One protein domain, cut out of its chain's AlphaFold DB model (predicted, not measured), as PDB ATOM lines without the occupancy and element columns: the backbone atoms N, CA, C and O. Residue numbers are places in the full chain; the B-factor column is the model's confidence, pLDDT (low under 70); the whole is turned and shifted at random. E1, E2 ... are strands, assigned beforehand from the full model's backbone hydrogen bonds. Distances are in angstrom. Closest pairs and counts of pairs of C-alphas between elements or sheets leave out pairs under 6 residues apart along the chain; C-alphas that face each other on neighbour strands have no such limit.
ATOM      1  N   LEU A   9     176.508  47.692 -70.117       95.62
ATOM      2  CA  LEU A   9     177.721  47.029 -70.564       95.62
ATOM      3  C   LEU A   9     178.361  47.864 -71.669       95.62
ATOM      4  O   LEU A   9     177.670  48.379 -72.543       95.62
ATOM      5  N   ASN A  10     179.689  47.957 -71.670       93.81
ATOM      6  CA  ASN A  10     180.439  48.604 -72.753       93.81
ATOM      7  C   ASN A  10     180.704  47.669 -73.951       93.81
ATOM      8  O   ASN A  10     181.577  47.928 -74.778       93.81
ATOM      9  N   GLY A  11     179.947  46.579 -74.032       91.25
ATOM     10  CA  GLY A  11     179.905  45.624 -75.125       91.25
ATOM     11  C   GLY A  11     178.499  45.024 -75.247       91.25
ATOM     12  O   GLY A  11     177.636  45.275 -74.406       91.25
ATOM     13  N   PRO A  12     178.236  44.222 -76.291       86.50
ATOM     14  CA  PRO A  12     176.899  43.690 -76.562       86.50
ATOM     15  C   PRO A  12     176.409  42.661 -75.531       86.50
ATOM     16  O   PRO A  12     175.214  42.394 -75.452       86.50
ATOM     17  N   ASN A  13     177.313  42.045 -74.765       86.81
ATOM     18  CA  ASN A  13     177.000  41.067 -73.723       86.81
ATOM     19  C   ASN A  13     178.157  40.953 -72.720       86.81
ATOM     20  O   ASN A  13     179.264  41.450 -72.957       86.81
ATOM     21  N   LEU A  14     177.921  40.273 -71.597       88.44
ATOM     22  CA  LEU A  14     178.906  40.139 -70.521       88.44
ATOM     23  C   LEU A  14     180.169  39.384 -70.980       88.44
ATOM     24  O   LEU A  14     181.260  39.650 -70.480       88.44
ATOM     25  N   ALA A  15     180.052  38.494 -71.970       83.94
ATOM     26  CA  ALA A  15     181.182  37.740 -72.523       83.94
ATOM     27  C   ALA A  15     182.195  38.621 -73.269       83.94
ATOM     28  O   ALA A  15     183.387  38.329 -73.260       83.94
ATOM     29  N   THR A  16     181.732  39.697 -73.905       88.38
ATOM     30  CA  THR A  16     182.553  40.554 -74.784       88.38
ATOM     31  C   THR A  16     182.856  41.931 -74.198       88.38
ATOM     32  O   THR A  16     183.684  42.659 -74.739       88.38
ATOM     33  N   SER A  17     182.219  42.287 -73.083       94.44
ATOM     34  CA  SER A  17     182.417  43.571 -72.400       94.44
ATOM     35  C   SER A  17     183.732  43.624 -71.618       94.44
ATOM     36  O   SER A  17     184.323  42.595 -71.289       94.44
ATOM     37  N   THR A  18     184.197  44.822 -71.279       95.75
ATOM     38  CA  THR A  18     185.365  45.033 -70.404       95.75
ATOM     39  C   THR A  18     185.016  45.705 -69.078       95.75
ATOM     40  O   THR A  18     185.866  45.727 -68.198       95.75
ATOM     41  N   GLY A  19     183.778  46.178 -68.898       95.25
ATOM     42  CA  GLY A  19     183.280  46.759 -67.648       95.25
ATOM     43  C   GLY A  19     181.761  46.633 -67.497       95.25
ATOM     44  O   GLY A  19     181.058  46.284 -68.451       95.25
ATOM     45  N   VAL A  20     181.269  46.926 -66.292       96.44
ATOM     46  CA  VAL A  20     179.842  46.987 -65.936       96.44
ATOM     47  C   VAL A  20     179.573  48.330 -65.260       96.44
ATOM     48  O   VAL A  20     180.357  48.760 -64.414       96.44
ATOM     49  N   PHE A  21     178.482  48.994 -65.635       96.88
ATOM     50  CA  PHE A  21     178.173  50.376 -65.260       96.88
ATOM     51  C   PHE A  21     176.757  50.498 -64.694       96.88
ATOM     52  O   PHE A  21     175.886  49.676 -64.985       96.88
ATOM     53  N   THR A  22     176.526  51.531 -63.885       95.81
ATOM     54  CA  THR A  22     175.213  51.816 -63.272       95.81
ATOM     55  C   THR A  22     174.402  52.870 -64.033       95.81
ATOM     56  O   THR A  22     173.215  53.037 -63.761       95.81
ATOM     57  N   ASP A  23     175.000  53.526 -65.030       94.38
ATOM     58  CA  ASP A  23     174.374  54.521 -65.902       94.38
ATOM     59  C   ASP A  23     174.584  54.213 -67.393       94.38
ATOM     60  O   ASP A  23     175.562  53.583 -67.796       94.38
ATOM     61  N   ALA A  24     173.655  54.702 -68.217       93.62
ATOM     62  CA  ALA A  24     173.670  54.500 -69.665       93.62
ATOM     63  C   ALA A  24     174.817  55.237 -70.376       93.62
ATOM     64  O   ALA A  24     175.212  54.824 -71.466       93.62
ATOM     65  N   ASP A  25     175.361  56.290 -69.760       94.69
ATOM     66  CA  ASP A  25     176.489  57.054 -70.298       94.69
ATOM     67  C   ASP A  25     177.842  56.362 -70.025       94.69
ATOM     68  O   ASP A  25     178.880  56.818 -70.510       94.69
ATOM     69  N   LEU A  26     177.833  55.231 -69.301       93.88
ATOM     70  CA  LEU A  26     178.998  54.412 -68.950       93.88
ATOM     71  C   LEU A  26     180.058  55.189 -68.148       93.88
ATOM     72  O   LEU A  26     181.263  54.988 -68.322       93.88
ATOM     73  N   THR A  27     179.617  56.098 -67.276       94.31
ATOM     74  CA  THR A  27     180.496  57.001 -66.510       94.31
ATOM     75  C   THR A  27     180.707  56.572 -65.059       94.31
ATOM     76  O   THR A  27     181.746  56.880 -64.472       94.31
ATOM     77  N   ALA A  28     179.766  55.827 -64.483       95.38
ATOM     78  CA  ALA A  28     179.798  55.308 -63.126       95.38
ATOM     79  C   ALA A  28     179.911  53.780 -63.148       95.38
ATOM     80  O   ALA A  28     178.963  53.050 -63.457       95.38
ATOM     81  N   CYS A  29     181.092  53.289 -62.779       95.50
ATOM     82  CA  CYS A  29     181.338  51.859 -62.648       95.50
ATOM     83  C   CYS A  29     180.402  51.247 -61.606       95.50
ATOM     84  O   CYS A  29     180.132  51.842 -60.558       95.50
ATOM     85  N   ALA A  30     179.914  50.047 -61.896       94.12
ATOM     86  CA  ALA A  30     179.209  49.257 -60.909       94.12
ATOM     87  C   ALA A  30     180.175  48.830 -59.782       94.12
ATOM     88  O   ALA A  30     181.391  48.811 -59.996       94.12
ATOM     89  N   PRO A  31     179.668  48.532 -58.572       93.38
ATOM     90  CA  PRO A  31     180.511  48.082 -57.467       93.38
ATOM     91  C   PRO A  31     181.344  46.844 -57.832       93.38
ATOM     92  O   PRO A  31     180.892  45.996 -58.600       93.38
ATOM     93  N   ASP A  32     182.536  46.707 -57.256       92.00
ATOM     94  CA  ASP A  32     183.342  45.495 -57.438       92.00
ATOM     95  C   ASP A  32     182.566  44.251 -56.962       92.00
ATOM     96  O   ASP A  32     181.872  44.281 -55.941       92.00
ATOM     97  N   GLY A  33     182.663  43.155 -57.719       85.62
ATOM     98  CA  GLY A  33     181.920  41.925 -57.447       85.62
ATOM     99  C   GLY A  33     181.672  41.055 -58.679       85.62
ATOM    100  O   GLY A  33     182.117  41.361 -59.783       85.62
ATOM    101  N   PHE A  34     180.953  39.948 -58.492       87.19
ATOM    102  CA  PHE A  34     180.596  39.030 -59.574       87.19
ATOM    103  C   PHE A  34     179.300  39.447 -60.270       87.19
ATOM    104  O   PHE A  34     178.285  39.698 -59.621       87.19
ATOM    105  N   TYR A  35     179.335  39.438 -61.600       87.56
ATOM    106  CA  TYR A  35     178.203  39.713 -62.479       87.56
ATOM    107  C   TYR A  35     177.919  38.487 -63.340       87.56
ATOM    108  O   TYR A  35     178.852  37.794 -63.756       87.56
ATOM    109  N   SER A  36     176.642  38.230 -63.623       85.38
ATOM    110  CA  SER A  36     176.207  37.125 -64.476       85.38
ATOM    111  C   SER A  36     175.239  37.583 -65.566       85.38
ATOM    112  O   SER A  36     174.432  38.492 -65.377       85.38
ATOM    113  N   GLN A  37     175.342  36.956 -66.737       82.19
ATOM    114  CA  GLN A  37     174.385  37.088 -67.834       82.19
ATOM    115  C   GLN A  37     174.284  35.733 -68.543       82.19
ATOM    116  O   GLN A  37     175.226  35.306 -69.213       82.19
ATOM    117  N   GLY A  38     173.152  35.045 -68.375       73.56
ATOM    118  CA  GLY A  38     173.019  33.650 -68.799       73.56
ATOM    119  C   GLY A  38     174.039  32.761 -68.080       73.56
ATOM    120  O   GLY A  38     174.146  32.803 -66.860       73.56
ATOM    121  N   THR A  39     174.827  31.998 -68.838       66.31
ATOM    122  CA  THR A  39     175.866  31.091 -68.311       66.31
ATOM    123  C   THR A  39     177.221  31.763 -68.059       66.31
ATOM    124  O   THR A  39     178.151  31.120 -67.569       66.31
ATOM    125  N   VAL A  40     177.370  33.045 -68.407       73.06
ATOM    126  CA  VAL A  40     178.638  33.774 -68.282       73.06
ATOM    127  C   VAL A  40     178.704  34.446 -66.918       73.06
ATOM    128  O   VAL A  40     177.815  35.226 -66.583       73.06
ATOM    129  N   VAL A  41     179.781  34.192 -66.169       85.06
ATOM    130  CA  VAL A  41     180.080  34.847 -64.887       85.06
ATOM    131  C   VAL A  41     181.456  35.505 -64.954       85.06
ATOM    132  O   VAL A  41     182.431  34.911 -65.420       85.06
ATOM    133  N   ARG A  42     181.549  36.761 -64.514       87.62
ATOM    134  CA  ARG A  42     182.799  37.534 -64.507       87.62
ATOM    135  C   ARG A  42     182.898  38.386 -63.253       87.62
ATOM    136  O   ARG A  42     181.910  38.973 -62.825       87.62
ATOM    137  N   GLU A  43     184.097  38.460 -62.690       90.88
ATOM    138  CA  GLU A  43     184.407  39.368 -61.587       90.88
ATOM    139  C   GLU A  43     184.786  40.743 -62.145       90.88
ATOM    140  O   GLU A  43     185.623  40.845 -63.046       90.88
ATOM    141  N   LEU A  44     184.160  41.796 -61.630       93.31
ATOM    142  CA  LEU A  44     184.543  43.183 -61.851       93.31
ATOM    143  C   LEU A  44     185.451  43.612 -60.698       93.31
ATOM    144  O   LEU A  44     185.027  43.592 -59.542       93.31
ATOM    145  N   VAL A  45     186.678  44.013 -61.022       93.81
ATOM    146  CA  VAL A  45     187.639  44.549 -60.052       93.81
ATOM    147  C   VAL A  45     188.149  45.876 -60.575       93.81
ATOM    148  O   VAL A  45     188.718  45.940 -61.665       93.81
ATOM    149  N   SER A  46     187.944  46.951 -59.812       93.81
ATOM    150  CA  SER A  46     188.354  48.303 -60.204       93.81
ATOM    151  C   SER A  46     187.867  48.676 -61.613       93.81
ATOM    152  O   SER A  46     188.618  49.221 -62.420       93.81
ATOM    153  N   CYS A  47     186.597  48.365 -61.907       93.69
ATOM    154  CA  CYS A  47     185.930  48.622 -63.192       93.69
ATOM    155  C   CYS A  47     186.445  47.819 -64.402       93.69
ATOM    156  O   CYS A  47     186.048  48.081 -65.539       93.69
ATOM    157  N   VAL A  48     187.292  46.814 -64.179       95.12
ATOM    158  CA  VAL A  48     187.766  45.913 -65.229       95.12
ATOM    159  C   VAL A  48     187.162  44.536 -65.010       95.12
ATOM    160  O   VAL A  48     187.314  43.934 -63.949       95.12
ATOM    161  N   LEU A  49     186.465  44.030 -66.026       93.50
ATOM    162  CA  LEU A  49     185.977  42.660 -66.033       93.50
ATOM    163  C   LEU A  49     187.147  41.710 -66.261       93.50
ATOM    164  O   LEU A  49     187.726  41.651 -67.352       93.50
ATOM    165  N   MET A  50     187.432  40.907 -65.247       92.44
ATOM    166  CA  MET A  50     188.399  39.821 -65.309       92.44
ATOM    167  C   MET A  50     187.976  38.776 -66.358       92.44
ATOM    168  O   MET A  50     186.837  38.809 -66.853       92.44
TER     169      MET A  50
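Overview. This is residues 9 to 50 of the 307 residues of an uncharacterized protein of Flavobacteriales bacterium (UniProt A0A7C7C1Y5). A small domain with little regular structure: one two-stranded hairpin, E1 and E2, and a long winding stretch, residues 9 to 32, with no named element. The hairpin's turn at Thr 39 and the loop at Thr 27 lie at opposite ends of the longest axis; after E2 the backbone folds back, with residues 48 to 49 pairing antiparallel with 44 to 45 of E2. The printed part has 42 residues, with no named helix and strands E1, then E2, in an antiparallel sheet; the class is all strand, with 11 residues in named elements. It is compact, radius of gyration of the C-alphas 9.2 A, spanning 26 by 19 by 12 A.

Along the chain. E2, residues 40 to 45, is 16.3 A long and ends at C-alpha 45 (187.639, 44.549, -60.052). E1, residues 33 to 37, is 13.7 A long and begins at C-alpha 33 (181.920, 41.925, -57.447).

Arrangement. E1 and E2 form a hairpin with a tight link, their directions 153 degrees apart. N 35 and O 42, 2.9 A apart, are within hydrogen-bond range.

Size, cuts and confidence. The C-alphas farthest apart, of Thr 27 and Thr 39, are 26.4 A apart. The printed part has no cut; residue 39 is under pLDDT 70.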